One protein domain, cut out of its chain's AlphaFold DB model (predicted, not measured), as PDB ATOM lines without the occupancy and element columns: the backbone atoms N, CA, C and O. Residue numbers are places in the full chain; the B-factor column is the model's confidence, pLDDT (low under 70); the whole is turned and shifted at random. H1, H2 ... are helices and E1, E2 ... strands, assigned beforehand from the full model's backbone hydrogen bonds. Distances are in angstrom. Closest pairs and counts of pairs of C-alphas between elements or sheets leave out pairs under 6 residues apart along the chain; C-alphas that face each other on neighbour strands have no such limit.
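What this domain is: This is residues 2 to 120 of the 260 residues of an uncharacterized protein of Acidobacteria bacterium (UniProt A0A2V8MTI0). Two long helices, H3 and H4, meet near their ends as an L along the model's length, with a strand hairpin, E1 and E2, by the start of H3, short H1 packed on H3, and long loops, with small H2 among them. The 119 printed residues, under half in named elements, run H1, H2, E1, E2, H3, H4: mostly helix, with an antiparallel sheet E1 - E2. The whole is loose, radius of gyration of the C-alphas 17.2 A, spanning 54 by 31 by 29 A.

Where its parts are: H1 is residues 2 to 7, from C-alpha 2 at (-19.693, 14.359, 23.898); H2 28 to 31; E1 50 to 53; E2 78 to 81. H3, residues 83 to 103, is 30.2 A long; H4, residues 105 to 120, is 22.9 A, ending at C-alpha 120 (-29.643, -16.660, 36.699).

How they stand to each other: H1 touches H3 at residues 89 to 96 alone, closest C-alphas Arg 4 and Gly 96, 6.0 A, only just about perpendicular at 71 degrees. H2 is apart from H3 and H4. In hairpin E1 and E2, N 50 and O 81 are within hydrogen-bond range, 3.0 A. H3 and H4 are close but not clearly touching, closest C-alphas Met 101 and Trp 108, 6.9 A, about perpendicular at 77 degrees. Every O i to N i+4 pair is within range in H1 and H4, 16 of 17 in H3; H2 is too short.

The domain as a whole: The printed part has no cut. Links H1 to H2, H2 to E1 and E1 to E2 are long. Residues 21 to 25 have pLDDT under 70.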
ATOM      1  N   MET A   2     -20.688  13.264  23.995       91.69
ATOM      2  CA  MET A   2     -19.693  14.359  23.898       91.69
ATOM      3  C   MET A   2     -19.268  14.704  22.459       91.69
ATOM      4  O   MET A   2     -19.333  15.865  22.073       91.69
ATOM      5  N   ASN A   3     -18.925  13.703  21.641       91.12
ATOM      6  CA  ASN A   3     -18.517  13.936  20.250       91.12
ATOM      7  C   ASN A   3     -19.597  14.628  19.406       91.12
ATOM      8  O   ASN A   3     -19.261  15.437  18.551       91.12
ATOM      9  N   ARG A   4     -20.883  14.334  19.650       94.31
ATOM     10  CA  ARG A   4     -21.983  14.973  18.919       94.31
ATOM     11  C   ARG A   4     -22.121  16.439  19.314       94.31
ATOM     12  O   ARG A   4     -22.186  17.291  18.442       94.31
ATOM     13  N   LEU A   5     -22.107  16.723  20.617       95.94
ATOM     14  CA  LEU A   5     -22.167  18.092  21.132       95.94
ATOM     15  C   LEU A   5     -21.025  18.941  20.548       95.94
ATOM     16  O   LEU A   5     -21.274  19.999  19.979       95.94
ATOM     17  N   ILE A   6     -19.789  18.436  20.606       94.50
ATOM     18  CA  ILE A   6     -18.619  19.117  20.029       94.50
ATOM     19  C   ILE A   6     -18.754  19.268  18.507       94.50
ATOM     20  O   ILE A   6     -18.438  20.325  17.972       94.50
ATOM     21  N   GLY A   7     -19.245  18.239  17.808       94.25
ATOM     22  CA  GLY A   7     -19.481  18.283  16.361       94.25
ATOM     23  C   GLY A   7     -20.510  19.337  15.936       94.25
ATOM     24  O   GLY A   7     -20.399  19.889  14.849       94.25
ATOM     25  N   GLU A   8     -21.459  19.671  16.810       96.00
ATOM     26  CA  GLU A   8     -22.413  20.773  16.628       96.00
ATOM     27  C   GLU A   8     -21.860  22.138  17.088       96.00
ATOM     28  O   GLU A   8     -22.603  23.114  17.174       96.00
ATOM     29  N   GLY A   9     -20.569  22.225  17.423       95.62
ATOM     30  CA  GLY A   9     -19.913  23.460  17.861       95.62
ATOM     31  C   GLY A   9     -20.210  23.865  19.308       95.62
ATOM     32  O   GLY A   9     -19.842  24.965  19.723       95.62
ATOM     33  N   LYS A  10     -20.860  22.999  20.099       96.44
ATOM     34  CA  LYS A  10     -21.152  23.267  21.514       96.44
ATOM     35  C   LYS A  10     -19.875  23.187  22.361       96.44
ATOM     36  O   LYS A  10     -18.967  22.403  22.084       96.44
ATOM     37  N   THR A  11     -19.810  23.996  23.416       96.44
ATOM     38  CA  THR A  11     -18.644  24.125  24.315       96.44
ATOM     39  C   THR A  11     -19.078  23.989  25.776       96.44
ATOM     40  O   THR A  11     -20.266  23.929  26.064       96.44
ATOM     41  N   GLY A  12     -18.140  23.896  26.720       94.38
ATOM     42  CA  GLY A  12     -18.483  23.780  28.144       94.38
ATOM     43  C   GLY A  12     -18.896  22.372  28.584       94.38
ATOM     44  O   GLY A  12     -19.555  22.211  29.605       94.38
ATOM     45  N   ILE A  13     -18.532  21.349  27.809       94.38
ATOM     46  CA  ILE A  13     -18.960  19.963  28.026       94.38
ATOM     47  C   ILE A  13     -17.916  19.236  28.869       94.38
ATOM     48  O   ILE A  13     -16.739  19.208  28.507       94.38
ATOM     49  N   THR A  14     -18.363  18.604  29.956       92.00
ATOM     50  CA  THR A  14     -17.515  17.791  30.833       92.00
ATOM     51  C   THR A  14     -17.926  16.320  30.816       92.00
ATOM     52  O   THR A  14     -19.110  15.997  30.718       92.00
ATOM     53  N   THR A  15     -16.960  15.407  30.925       90.75
ATOM     54  CA  THR A  15     -17.205  13.963  31.080       90.75
ATOM     55  C   THR A  15     -16.322  13.362  32.170       90.75
ATOM     56  O   THR A  15     -15.274  13.906  32.510       90.75
ATOM     57  N   ASN A  16     -16.749  12.226  32.733       85.88
ATOM     58  CA  ASN A  16     -16.023  11.510  33.792       85.88
ATOM     59  C   ASN A  16     -15.632  12.420  34.983       85.88
ATOM     60  O   ASN A  16     -14.489  12.419  35.454       85.88
ATOM     61  N   ALA A  17     -16.575  13.272  35.394       82.56
ATOM     62  CA  ALA A  17     -16.397  14.287  36.425       82.56
ATOM     63  C   ALA A  17     -16.861  13.782  37.807       82.56
ATOM     64  O   ALA A  17     -16.281  12.844  38.342       82.56
ATOM     65  N   VAL A  18     -17.879  14.424  38.390       75.38
ATOM     66  CA  VAL A  18     -18.209  14.347  39.824       75.38
ATOM     67  C   VAL A  18     -19.012  13.110  40.245       75.38
ATOM     68  O   VAL A  18     -19.045  12.795  41.430       75.38
ATOM     69  N   TYR A  19     -19.716  12.455  39.316       74.38
ATOM     70  CA  TYR A  19     -20.714  11.440  39.654       74.38
ATOM     71  C   TYR A  19     -20.147  10.028  39.608       74.38
ATOM     72  O   TYR A  19     -19.674   9.571  38.567       74.38
ATOM     73  N   ASP A  20     -20.283   9.334  40.732       70.44
ATOM     74  CA  ASP A  20     -20.076   7.899  40.848       70.44
ATOM     75  C   ASP A  20     -21.417   7.138  40.885       70.44
ATOM     76  O   ASP A  20     -22.509   7.713  40.947       70.44
ATOM     77  N   SER A  21     -21.317   5.810  40.830       67.75
ATOM     78  CA  SER A  21     -22.436   4.881  41.019       67.75
ATOM     79  C   SER A  21     -22.526   4.362  42.463       67.75
ATOM     80  O   SER A  21     -23.099   3.299  42.686       67.75
ATOM     81  N   TRP A  22     -21.937   5.053  43.448       65.00
ATOM     82  CA  TRP A  22     -21.775   4.510  44.803       65.00
ATOM     83  C   TRP A  22     -23.062   4.549  45.633       65.00
ATOM     84  O   TRP A  22     -23.309   3.657  46.443       65.00
ATOM     85  N   THR A  23     -23.911   5.566  45.460       66.31
ATOM     86  CA  THR A  23     -25.096   5.708  46.320       66.31
ATOM     87  C   THR A  23     -26.158   4.642  45.987       66.31
ATOM     88  O   THR A  23     -26.588   4.591  44.829       66.31
ATOM     89  N   PRO A  24     -26.685   3.877  46.966       61.47
ATOM     90  CA  PRO A  24     -27.687   2.831  46.719       61.47
ATOM     91  C   PRO A  24     -28.954   3.332  46.011       61.47
ATOM     92  O   PRO A  24     -29.449   2.686  45.090       61.47
ATOM     93  N   ALA A  25     -29.414   4.548  46.337       66.81
ATOM     94  CA  ALA A  25     -30.562   5.189  45.683       66.81
ATOM     95  C   ALA A  25     -30.372   5.412  44.168       66.81
ATOM     96  O   ALA A  25     -31.329   5.677  43.444       66.81
ATOM     97  N   ARG A  26     -29.135   5.324  43.665       74.56
ATOM     98  CA  ARG A  26     -28.797   5.507  42.249       74.56
ATOM     99  C   ARG A  26     -28.486   4.199  41.521       74.56
ATOM    100  O   ARG A  26     -28.333   4.237  40.301       74.56
ATOM    101  N   ALA A  27     -28.438   3.075  42.236       81.75
ATOM    102  CA  ALA A  27     -27.949   1.800  41.723       81.75
ATOM    103  C   ALA A  27     -29.047   0.833  41.251       81.75
ATOM    104  O   ALA A  27     -28.715  -0.198  40.675       81.75
ATOM    105  N   TYR A  28     -30.335   1.169  41.414       86.62
ATOM    106  CA  TYR A  28     -31.462   0.305  41.019       86.62
ATOM    107  C   TYR A  28     -31.300  -0.304  39.616       86.62
ATOM    108  O   TYR A  28     -31.401  -1.516  39.442       86.62
ATOM    109  N   GLN A  29     -30.954   0.525  38.627       88.94
ATOM    110  CA  GLN A  29     -30.742   0.104  37.238       88.94
ATOM    111  C   GLN A  29     -29.623  -0.940  37.101       88.94
ATOM    112  O   GLN A  29     -29.746  -1.874  36.314       88.94
ATOM    113  N   HIS A  30     -28.555  -0.826  37.894       87.62
ATOM    114  CA  HIS A  30     -27.427  -1.757  37.862       87.62
ATOM    115  C   HIS A  30     -27.828  -3.159  38.326       87.62
ATOM    116  O   HIS A  30     -27.339  -4.145  37.780       87.62
ATOM    117  N   TYR A  31     -28.754  -3.247  39.283       90.19
ATOM    118  CA  TYR A  31     -29.292  -4.523  39.754       90.19
ATOM    119  C   TYR A  31     -30.296  -5.162  38.785       90.19
ATOM    120  O   TYR A  31     -30.580  -6.348  38.911       90.19
ATOM    121  N   HIS A  32     -30.777  -4.399  37.798       92.38
ATOM    122  CA  HIS A  32     -31.750  -4.833  36.789       92.38
ATOM    123  C   HIS A  32     -31.135  -5.012  35.393       92.38
ATOM    124  O   HIS A  32     -31.830  -4.936  34.381       92.38
ATOM    125  N   GLY A  33     -29.813  -5.193  35.317       89.00
ATOM    126  CA  GLY A  33     -29.105  -5.370  34.045       89.00
ATOM    127  C   GLY A  33     -29.197  -4.164  33.104       89.00
ATOM    128  O   GLY A  33     -28.931  -4.289  31.907       89.00
ATOM    129  N   ALA A  34     -29.563  -2.994  33.634       88.19
ATOM    130  CA  ALA A  34     -29.748  -1.765  32.887       88.19
ATOM    131  C   ALA A  34     -28.553  -0.816  33.054       88.19
ATOM    132  O   ALA A  34     -27.797  -0.846  34.031       88.19
ATOM    133  N   VAL A  35     -28.392   0.067  32.071       87.06
ATOM    134  CA  VAL A  35     -27.366   1.110  32.094       87.06
ATOM    135  C   VAL A  35     -27.973   2.417  32.572       87.06
ATOM    136  O   VAL A  35     -29.048   2.823  32.135       87.06
ATOM    137  N   ARG A  36     -27.238   3.090  33.453       85.56
ATOM    138  CA  ARG A  36     -27.541   4.445  33.893       85.56
ATOM    139  C   ARG A  36     -26.824   5.440  32.996       85.56
ATOM    140  O   ARG A  36     -25.606   5.370  32.846       85.56
ATOM    141  N   ILE A  37     -27.573   6.388  32.451       87.12
ATOM    142  CA  ILE A  37     -27.037   7.538  31.727       87.12
ATOM    143  C   ILE A  37     -27.443   8.778  32.514       87.12
ATOM    144  O   ILE A  37     -28.603   8.917  32.889       87.12
ATOM    145  N   LEU A  38     -26.475   9.644  32.801       87.31
ATOM    146  CA  LEU A  38     -26.712  10.924  33.452       87.31
ATOM    147  C   LEU A  38     -26.165  12.021  32.549       87.31
ATOM    148  O   LEU A  38     -24.986  12.003  32.188       87.31
ATOM    149  N   THR A  39     -27.038  12.956  32.206       90.31
ATOM    150  CA  THR A  39     -26.706  14.246  31.613       90.31
ATOM    151  C   THR A  39     -27.194  15.331  32.564       90.31
ATOM    152  O   THR A  39     -28.160  15.138  33.305       90.31
ATOM    153  N   GLU A  40     -26.445  16.422  32.632       90.62
ATOM    154  CA  GLU A  40     -26.786  17.576  33.448       90.62
ATOM    155  C   GLU A  40     -26.202  18.822  32.794       90.62
ATOM    156  O   GLU A  40     -25.059  18.814  32.322       90.62
ATOM    157  N   ALA A  41     -26.974  19.901  32.825       93.44
ATOM    158  CA  ALA A  41     -26.579  21.210  32.347       93.44
ATOM    159  C   ALA A  41     -26.580  22.220  33.499       93.44
ATOM    160  O   ALA A  41     -27.337  22.096  34.466       93.44
ATOM    161  N   ALA A  42     -25.740  23.248  33.383       92.00
ATOM    162  CA  ALA A  42     -25.743  24.356  34.328       92.00
ATOM    163  C   ALA A  42     -27.127  25.026  34.361       92.00
ATOM    164  O   ALA A  42     -27.751  25.232  33.321       92.00
ATOM    165  N   SER A  43     -27.599  25.368  35.557       91.94
ATOM    166  CA  SER A  43     -28.923  25.964  35.743       91.94
ATOM    167  C   SER A  43     -28.997  27.416  35.244       91.94
ATOM    168  O   SER A  43     -27.980  28.085  35.056       91.94
ATOM    169  N   VAL A  44     -30.223  27.909  35.077       93.94
ATOM    170  CA  VAL A  44     -30.576  29.289  34.705       93.94
ATOM    171  C   VAL A  44     -31.642  29.832  35.652       93.94
ATOM    172  O   VAL A  44     -32.247  29.088  36.425       93.94
ATOM    173  N   GLN A  45     -31.938  31.127  35.555       91.88
ATOM    174  CA  GLN A  45     -33.225  31.633  36.024       91.88
ATOM    175  C   GLN A  45     -34.277  31.272  34.958       91.88
ATOM    176  O   GLN A  45     -34.080  31.513  33.774       91.88
ATOM    177  N   TYR A  46     -35.393  30.645  35.336       89.44
ATOM    178  CA  TYR A  46     -36.321  30.087  34.336       89.44
ATOM    179  C   TYR A  46     -36.979  31.136  33.426       89.44
ATOM    180  O   TYR A  46     -37.316  30.827  32.287       89.44
ATOM    181  N   ALA A  47     -37.157  32.364  33.921       92.12
ATOM    182  CA  ALA A  47     -37.813  33.452  33.194       92.12
ATOM    183  C   ALA A  47     -36.832  34.458  32.560       92.12
ATOM    184  O   ALA A  47     -37.258  35.323  31.797       92.12
ATOM    185  N   SER A  48     -35.536  34.368  32.870       92.38
ATOM    186  CA  SER A  48     -34.514  35.334  32.451       92.38
ATOM    187  C   SER A  48     -33.169  34.640  32.234       92.38
ATOM    188  O   SER A  48     -32.781  33.788  33.030       92.38
ATOM    189  N   PRO A  49     -32.404  34.992  31.190       92.31
ATOM    190  CA  PRO A  49     -31.052  34.471  31.066       92.31
ATOM    191  C   PRO A  49     -30.180  34.901  32.241       92.31
ATOM    192  O   PRO A  49     -30.385  35.954  32.852       92.31
ATOM    193  N   ILE A  50     -29.158  34.099  32.517       95.44
ATOM    194  CA  ILE A  50     -28.043  34.530  33.357       95.44
ATOM    195  C   ILE A  50     -26.890  34.966  32.463       95.44
ATOM    196  O   ILE A  50     -26.642  34.362  31.423       95.44
ATOM    197  N   LYS A  51     -26.158  35.992  32.885       95.94
ATOM    198  CA  LYS A  51     -24.901  36.382  32.249       95.94
ATOM    199  C   LYS A  51     -23.745  35.886  33.103       95.94
ATOM    200  O   LYS A  51     -23.635  36.262  34.266       95.94
ATOM    201  N   GLN A  52     -22.894  35.054  32.520       94.88
ATOM    202  CA  GLN A  52     -21.780  34.415  33.209       94.88
ATOM    203  C   GLN A  52     -20.470  34.791  32.516       94.88
ATOM    204  O   GLN A  52     -20.308  34.534  31.325       94.88
ATOM    205  N   ASN A  53     -19.513  35.368  33.246       95.62
ATOM    206  CA  ASN A  53     -18.188  35.644  32.687       95.62
ATOM    207  C   ASN A  53     -17.271  34.423  32.830       95.62
ATOM    208  O   ASN A  53     -17.404  33.634  33.769       95.62
ATOM    209  N   PHE A  54     -16.287  34.301  31.934       95.94
ATOM    210  CA  PHE A  54     -15.283  33.230  31.989       95.94
ATOM    211  C   PHE A  54     -14.472  33.232  33.294       95.94
ATOM    212  O   PHE A  54     -14.165  32.172  33.838       95.94
ATOM    213  N   SER A  55     -14.141  34.421  33.810       95.38
ATOM    214  CA  SER A  55     -13.415  34.604  35.076       95.38
ATOM    215  C   SER A  55     -14.170  34.048  36.279       95.38
ATOM    216  O   SER A  55     -13.548  33.589  37.237       95.38
ATOM    217  N   ASP A  56     -15.499  34.067  36.201       94.00
ATOM    218  CA  ASP A  56     -16.400  33.762  37.308       94.00
ATOM    219  C   ASP A  56     -16.722  32.258  37.379       94.00
ATOM    220  O   ASP A  56     -17.360  31.801  38.331       94.00
ATOM    221  N   LEU A  57     -16.276  31.475  36.386       93.56
ATOM    222  CA  LEU A  57     -16.401  30.020  36.380       93.56
ATOM    223  C   LEU A  57     -15.546  29.404  37.491       93.56
ATOM    224  O   LEU A  57     -14.366  29.727  37.658       93.56
ATOM    225  N   ARG A  58     -16.145  28.476  38.240       91.44
ATOM    226  CA  ARG A  58     -15.517  27.836  39.400       91.44
ATOM    227  C   ARG A  58     -15.188  26.371  39.110       91.44
ATOM    228  O   ARG A  58     -15.995  25.698  38.470       91.44
ATOM    229  N   PRO A  59     -14.044  25.858  39.594       89.50
ATOM    230  CA  PRO A  59     -13.736  24.434  39.520       89.50
ATOM    231  C   PRO A  59     -14.796  23.573  40.215       89.50
ATOM    232  O   PRO A  59     -15.329  23.949  41.261       89.50
ATOM    233  N   GLY A  60     -15.061  22.399  39.642       84.25
ATOM    234  CA  GLY A  60     -15.888  21.355  40.241       84.25
ATOM    235  C   GLY A  60     -15.044  20.179  40.736       84.25
ATOM    236  O   GLY A  60     -13.813  20.198  40.682       84.25
ATOM    237  N   VAL A  61     -15.692  19.115  41.216       80.56
ATOM    238  CA  VAL A  61     -14.962  17.911  41.647       80.56
ATOM    239  C   VAL A  61     -14.341  17.221  40.422       80.56
ATOM    240  O   VAL A  61     -15.028  16.711  39.541       80.56
ATOM    241  N   GLY A  62     -13.013  17.216  40.341       79.88
ATOM    242  CA  GLY A  62     -12.291  16.508  39.281       79.88
ATOM    243  C   GLY A  62     -12.285  17.187  37.904       79.88
ATOM    244  O   GLY A  62     -11.938  16.508  36.933       79.88
ATOM    245  N   TYR A  63     -12.634  18.479  37.807       87.00
ATOM    246  CA  TYR A  63     -12.454  19.298  36.598       87.00
ATOM    247  C   TYR A  63     -12.326  20.807  36.911       87.00
ATOM    248  O   TYR A  63     -12.889  21.292  37.892       87.00
ATOM    249  N   ASP A  64     -11.629  21.559  36.049       92.06
ATOM    250  CA  ASP A  64     -11.625  23.033  36.034       92.06
ATOM    251  C   ASP A  64     -12.182  23.518  34.682       92.06
ATOM    252  O   ASP A  64     -11.554  23.257  33.653       92.06
ATOM    253  N   PRO A  65     -13.332  24.219  34.647       91.94
ATOM    254  CA  PRO A  65     -13.968  24.660  33.402       91.94
ATOM    255  C   PRO A  65     -13.183  25.746  32.651       91.94
ATOM    256  O   PRO A  65     -13.577  26.133  31.552       91.94
ATOM    257  N   ARG A  66     -12.087  26.260  33.225       94.81
ATOM    258  CA  ARG A  66     -11.209  27.255  32.593       94.81
ATOM    259  C   ARG A  66      -9.972  26.637  31.942       94.81
ATOM    260  O   ARG A  66      -9.259  27.340  31.227       94.81
ATOM    261  N   THR A  67      -9.729  25.342  32.154       93.69
ATOM    262  CA  THR A  67      -8.535  24.640  31.667       93.69
ATOM    263  C   THR A  67      -8.921  23.495  30.741       93.69
ATOM    264  O   THR A  67      -9.751  22.654  31.083       93.69
ATOM    265  N   ILE A  68      -8.299  23.440  29.560       94.12
ATOM    266  CA  ILE A  68      -8.524  22.341  28.617       94.12
ATOM    267  C   ILE A  68      -7.975  21.053  29.220       94.12
ATOM    268  O   ILE A  68      -6.839  20.992  29.688       94.12
ATOM    269  N   SER A  69      -8.781  20.001  29.173       92.00
ATOM    270  CA  SER A  69      -8.365  18.653  29.542       92.00
ATOM    271  C   SER A  69      -9.111  17.628  28.700       92.00
ATOM    272  O   SER A  69     -10.080  17.952  28.017       92.00
ATOM    273  N   TRP A  70      -8.716  16.361  28.786       90.50
ATOM    274  CA  TRP A  70      -9.449  15.284  28.115       90.50
ATOM    275  C   TRP A  70     -10.903  15.151  28.609       90.50
ATOM    276  O   TRP A  70     -11.761  14.693  27.860       90.50
ATOM    277  N   LYS A  71     -11.187  15.571  29.852       89.56
ATOM    278  CA  LYS A  71     -12.542  15.619  30.420       89.56
ATOM    279  C   LYS A  71     -13.329  16.837  29.960       89.56
ATOM    280  O   LYS A  71     -14.550  16.776  29.958       89.56
ATOM    281  N   PHE A  72     -12.634  17.920  29.606       92.44
ATOM    282  CA  PHE A  72     -13.198  19.227  29.277       92.44
ATOM    283  C   PHE A  72     -12.483  19.810  28.040       92.44
ATOM    284  O   PHE A  72     -11.641  20.706  28.163       92.44
ATOM    285  N   PRO A  73     -12.730  19.253  26.840       91.75
ATOM    286  CA  PRO A  73     -11.906  19.532  25.660       91.75
ATOM    287  C   PRO A  73     -12.187  20.894  25.008       91.75
ATOM    288  O   PRO A  73     -11.311  21.436  24.340       91.75
ATOM    289  N   ALA A  74     -13.385  21.459  25.196       94.25
ATOM    290  CA  ALA A  74     -13.800  22.718  24.579       94.25
ATOM    291  C   ALA A  74     -14.319  23.699  25.638       94.25
ATOM    292  O   ALA A  74     -15.362  23.468  26.253       94.25
ATOM    293  N   LEU A  75     -13.592  24.800  25.850       95.00
ATOM    294  CA  LEU A  75     -13.924  25.803  26.865       95.00
ATOM    295  C   LEU A  75     -15.118  26.655  26.439       95.00
ATOM    296  O   LEU A  75     -15.104  27.237  25.355       95.00
ATOM    297  N   TRP A  76     -16.099  26.800  27.325       95.69
ATOM    298  CA  TRP A  76     -17.121  27.832  27.180       95.69
ATOM    299  C   TRP A  76     -16.567  29.156  27.705       95.69
ATOM    300  O   TRP A  76     -16.109  29.230  28.843       95.69
ATOM    301  N   ARG A  77     -16.569  30.203  26.875       95.38
ATOM    302  CA  ARG A  77     -15.954  31.509  27.193       95.38
ATOM    303  C   ARG A  77     -16.862  32.438  28.007       95.38
ATOM    304  O   ARG A  77     -16.552  33.618  28.151       95.38
ATOM    305  N   GLY A  78     -17.940  31.902  28.572       93.56
ATOM    306  CA  GLY A  78     -18.994  32.700  29.181       93.56
ATOM    307  C   GLY A  78     -19.877  33.378  28.132       93.56
ATOM    308  O   GLY A  78     -19.637  33.284  26.927       93.56
ATOM    309  N   GLY A  79     -20.921  34.045  28.604       95.31
ATOM    310  CA  GLY A  79     -21.963  34.641  27.783       95.31
ATOM    311  C   GLY A  79     -23.300  34.644  28.508       95.31
ATOM    312  O   GLY A  79     -23.366  34.436  29.723       95.31
ATOM    313  N   GLU A  80     -24.363  34.894  27.755       95.81
ATOM    314  CA  GLU A  80     -25.716  34.640  28.236       95.81
ATOM    315  C   GLU A  80     -26.019  33.144  28.158       95.81
ATOM    316  O   GLU A  80     -25.659  32.478  27.189       95.81
ATOM    317  N   TRP A  81     -26.659  32.623  29.198       96.00
ATOM    318  CA  TRP A  81     -27.107  31.244  29.294       96.00
ATOM    319  C   TRP A  81     -28.614  31.244  29.543       96.00
ATOM    320  O   TRP A  81     -29.096  31.794  30.540       96.00
ATOM    321  N   HIS A  82     -29.354  30.674  28.601       96.19
ATOM    322  CA  HIS A  82     -30.808  30.656  28.545       96.19
ATOM    323  C   HIS A  82     -31.350  29.256  28.824       96.19
ATOM    324  O   HIS A  82     -30.684  28.245  28.609       96.19
ATOM    325  N   LEU A  83     -32.628  29.179  29.202       96.44
ATOM    326  CA  LEU A  83     -33.331  27.898  29.296       96.44
ATOM    327  C   LEU A  83     -33.318  27.134  27.960       96.44
ATOM    328  O   LEU A  83     -33.205  25.912  27.954       96.44
ATOM    329  N   ARG A  84     -33.391  27.850  26.829       96.00
ATOM    330  CA  ARG A  84     -33.270  27.240  25.497       96.00
ATOM    331  C   ARG A  84     -31.919  26.552  25.309       96.00
ATOM    332  O   ARG A  84     -31.903  25.456  24.769       96.00
ATOM    333  N   ASP A  85     -30.830  27.132  25.808       96.38
ATOM    334  CA  ASP A  85     -29.506  26.525  25.671       96.38
ATOM    335  C   ASP A  85     -29.426  25.192  26.431       96.38
ATOM    336  O   ASP A  85     -28.898  24.216  25.902       96.38
ATOM    337  N   ILE A  86     -30.025  25.104  27.627       96.31
ATOM    338  CA  ILE A  86     -30.162  23.832  28.360       96.31
ATOM    339  C   ILE A  86     -30.905  22.803  27.505       96.31
ATOM    340  O   ILE A  86     -30.414  21.691  27.317       96.31
ATOM    341  N   VAL A  87     -32.077  23.171  26.978       96.50
ATOM    342  CA  VAL A  87     -32.906  22.267  26.166       96.50
ATOM    343  C   VAL A  87     -32.153  21.808  24.919       96.50
ATOM    344  O   VAL A  87     -32.153  20.617  24.621       96.50
ATOM    345  N   ASP A  88     -31.466  22.715  24.228       97.31
ATOM    346  CA  ASP A  88     -30.719  22.406  23.010       97.31
ATOM    347  C   ASP A  88     -29.528  21.477  23.296       97.31
ATOM    348  O   ASP A  88     -29.275  20.536  22.542       97.31
ATOM    349  N   TYR A  89     -28.795  21.696  24.393       97.62
ATOM    350  CA  TYR A  89     -27.700  20.811  24.804       97.62
ATOM    351  C   TYR A  89     -28.214  19.426  25.202       97.62
ATOM    352  O   TYR A  89     -27.680  18.418  24.732       97.62
ATOM    353  N   GLU A  90     -29.250  19.361  26.036       96.88
ATOM    354  CA  GLU A  90     -29.808  18.097  26.518       96.88
ATOM    355  C   GLU A  90     -30.476  17.301  25.392       96.88
ATOM    356  O   GLU A  90     -30.306  16.084  25.316       96.88
ATOM    357  N   LEU A  91     -31.143  17.967  24.444       97.19
ATOM    358  CA  LEU A  91     -31.705  17.312  23.265       97.19
ATOM    359  C   LEU A  91     -30.602  16.706  22.390       97.19
ATOM    360  O   LEU A  91     -30.689  15.533  22.016       97.19
ATOM    361  N   THR A  92     -29.530  17.452  22.106       97.69
ATOM    362  CA  THR A  92     -28.374  16.916  21.374       97.69
ATOM    363  C   THR A  92     -27.740  15.738  22.117       97.69
ATOM    364  O   THR A  92     -27.375  14.732  21.499       97.69
ATOM    365  N   ALA A  93     -27.602  15.828  23.442       96.25
ATOM    366  CA  ALA A  93     -27.052  14.749  24.253       96.25
ATOM    367  C   ALA A  93     -27.936  13.493  24.194       96.25
ATOM    368  O   ALA A  93     -27.421  12.409  23.907       96.25
ATOM    369  N   ALA A  94     -29.252  13.645  24.368       95.88
ATOM    370  CA  ALA A  94     -30.231  12.566  24.290       95.88
ATOM    371  C   ALA A  94     -30.229  11.896  22.909       95.88
ATOM    372  O   ALA A  94     -30.080  10.675  22.815       95.88
ATOM    373  N   MET A  95     -30.278  12.678  21.825       96.06
ATOM    374  CA  MET A  95     -30.194  12.150  20.458       96.06
ATOM    375  C   MET A  95     -28.872  11.421  20.216       96.06
ATOM    376  O   MET A  95     -28.857  10.311  19.689       96.06
ATOM    377  N   GLY A  96     -27.755  11.981  20.686       95.38
ATOM    378  CA  GLY A  96     -26.449  11.333  20.600       95.38
ATOM    379  C   GLY A  96     -26.319  10.058  21.445       95.38
ATOM    380  O   GLY A  96     -25.427   9.250  21.178       95.38
ATOM    381  N   ALA A  97     -27.149   9.868  22.472       94.12
ATOM    382  CA  ALA A  97     -27.249   8.609  23.210       94.12
ATOM    383  C   ALA A  97     -28.091   7.583  22.437       94.12
ATOM    384  O   ALA A  97     -27.656   6.444  22.268       94.12
ATOM    385  N   LEU A  98     -29.252   7.996  21.918       94.31
ATOM    386  CA  LEU A  98     -30.149   7.142  21.133       94.31
ATOM    387  C   LEU A  98     -29.489   6.633  19.849       94.31
ATOM    388  O   LEU A  98     -29.567   5.446  19.547       94.31
ATOM    389  N   GLU A  99     -28.766   7.487  19.126       94.94
ATOM    390  CA  GLU A  99     -28.015   7.078  17.934       94.94
ATOM    391  C   GLU A  99     -26.917   6.072  18.254       94.94
ATOM    392  O   GLU A  99     -26.721   5.110  17.514       94.94
ATOM    393  N   ASN A 100     -26.215   6.256  19.375       94.81
ATOM    394  CA  ASN A 100     -25.221   5.288  19.820       94.81
ATOM    395  C   ASN A 100     -25.877   3.927  20.096       94.81
ATOM    396  O   ASN A 100     -25.353   2.893  19.680       94.81
ATOM    397  N   MET A 101     -27.044   3.926  20.743       93.56
ATOM    398  CA  MET A 101     -27.823   2.710  20.976       93.56
ATOM    399  C   MET A 101     -28.292   2.062  19.673       93.56
ATOM    400  O   MET A 101     -28.134   0.854  19.512       93.56
ATOM    401  N   ALA A 102     -28.786   2.848  18.718       96.12
ATOM    402  CA  ALA A 102     -29.224   2.356  17.415       96.12
ATOM    403  C   ALA A 102     -28.065   1.758  16.598       96.12
ATOM    404  O   ALA A 102     -28.193   0.672  16.019       96.12
ATOM    405  N   PHE A 103     -26.913   2.433  16.591       97.12
ATOM    406  CA  PHE A 103     -25.725   1.998  15.862       97.12
ATOM    407  C   PHE A 103     -25.126   0.721  16.466       97.12
ATOM    408  O   PHE A 103     -24.851  -0.239  15.747       97.12
ATOM    409  N   TYR A 104     -24.991   0.658  17.794       96.81
ATOM    410  CA  TYR A 104     -24.417  -0.488  18.510       96.81
ATOM    411  C   TYR A 104     -25.475  -1.454  19.070       96.81
ATOM    412  O   TYR A 104     -25.208  -2.152  20.050       96.81
ATOM    413  N   ARG A 105     -26.672  -1.518  18.469       96.50
ATOM    414  CA  ARG A 105     -27.840  -2.265  18.988       96.50
ATOM    415  C   ARG A 105     -27.536  -3.704  19.401       96.50
ATOM    416  O   ARG A 105     -27.961  -4.160  20.457       96.50
ATOM    417  N   GLU A 106     -26.745  -4.411  18.598       97.62
ATOM    418  CA  GLU A 106     -26.388  -5.802  18.865       97.62
ATOM    419  C   GLU A 106     -25.543  -5.922  20.135       97.62
ATOM    420  O   GLU A 106     -25.767  -6.812  20.951       97.62
ATOM    421  N   ARG A 107     -24.613  -4.986  20.346       96.25
ATOM    422  CA  ARG A 107     -23.794  -4.940  21.557       96.25
ATOM    423  C   ARG A 107     -24.654  -4.694  22.792       96.25
ATOM    424  O   ARG A 107     -24.449  -5.361  23.800       96.25
ATOM    425  N   TRP A 108     -25.621  -3.781  22.707       94.62
ATOM    426  CA  TRP A 108     -26.559  -3.505  23.798       94.62
ATOM    427  C   TRP A 108     -27.370  -4.747  24.180       94.62
ATOM    428  O   TRP A 108     -27.370  -5.139  25.346       94.62
ATOM    429  N   LEU A 109     -27.965  -5.428  23.196       94.31
ATOM    430  CA  LEU A 109     -28.749  -6.646  23.427       94.31
ATOM    431  C   LEU A 109     -27.893  -7.807  23.949       94.31
ATOM    432  O   LEU A 109     -28.286  -8.493  24.893       94.31
ATOM    433  N   ARG A 110     -26.697  -8.016  23.383       96.31
ATOM    434  CA  ARG A 110     -25.768  -9.058  23.851       96.31
ATOM    435  C   ARG A 110     -25.295  -8.802  25.277       96.31
ATOM    436  O   ARG A 110     -25.194  -9.752  26.050       96.31
ATOM    437  N   ASN A 111     -25.016  -7.549  25.635       94.50
ATOM    438  CA  ASN A 111     -24.622  -7.190  26.995       94.50
ATOM    439  C   ASN A 111     -25.762  -7.450  27.979       94.50
ATOM    440  O   ASN A 111     -25.526  -8.119  28.982       94.50
ATOM    441  N   PHE A 112     -26.984  -7.004  27.664       93.50
ATOM    442  CA  PHE A 112     -28.171  -7.283  28.477       93.50
ATOM    443  C   PHE A 112     -28.351  -8.791  28.700       93.50
ATOM    444  O   PHE A 112     -28.389  -9.250  29.839       93.50
ATOM    445  N   TYR A 113     -28.334  -9.583  27.621       95.12
ATOM    446  CA  TYR A 113     -28.407 -11.043  27.707       95.12
ATOM    447  C   TYR A 113     -27.292 -11.633  28.576       95.12
ATOM    448  O   TYR A 113     -27.545 -12.488  29.419       95.12
ATOM    449  N   THR A 114     -26.051 -11.181  28.392       95.69
ATOM    450  CA  THR A 114     -24.897 -11.708  29.131       95.69
ATOM    451  C   THR A 114     -25.000 -11.409  30.624       95.69
ATOM    452  O   THR A 114     -24.674 -12.275  31.436       95.69
ATOM    453  N   VAL A 115     -25.454 -10.208  30.994       94.88
ATOM    454  CA  VAL A 115     -25.664  -9.825  32.396       94.88
ATOM    455  C   VAL A 115     -26.759 -10.685  33.023       94.88
ATOM    456  O   VAL A 115     -26.504 -11.321  34.044       94.88
ATOM    457  N   GLN A 116     -27.916 -10.814  32.370       95.00
ATOM    458  CA  GLN A 116     -29.020 -11.614  32.909       95.00
ATOM    459  C   GLN A 116     -28.689 -13.110  32.957       95.00
ATOM    460  O   GLN A 116     -29.014 -13.779  33.934       95.00
ATOM    461  N   LYS A 117     -27.960 -13.638  31.963       96.38
ATOM    462  CA  LYS A 117     -27.477 -15.025  31.979       96.38
ATOM    463  C   LYS A 117     -26.593 -15.299  33.195       96.38
ATOM    464  O   LYS A 117     -26.718 -16.355  33.801       96.38
ATOM    465  N   ARG A 118     -25.712 -14.356  33.551       95.56
ATOM    466  CA  ARG A 118     -24.865 -14.465  34.748       95.56
ATOM    467  C   ARG A 118     -25.679 -14.395  36.038       95.56
ATOM    468  O   ARG A 118     -25.353 -15.118  36.972       95.56
ATOM    469  N   ALA A 119     -26.714 -13.554  36.077       95.44
ATOM    470  CA  ALA A 119     -27.598 -13.428  37.235       95.44
ATOM    471  C   ALA A 119     -28.328 -14.748  37.535       95.44
ATOM    472  O   ALA A 119     -28.260 -15.250  38.653       95.44
ATOM    473  N   VAL A 120     -28.933 -15.377  36.520       96.94
ATOM    474  CA  VAL A 120     -29.643 -16.660  36.699       96.94
ATOM    475  C   VAL A 120     -28.705 -17.850  36.906       96.94
ATOM    476  O   VAL A 120     -29.115 -18.866  37.454       96.94
TER     477      VAL A 120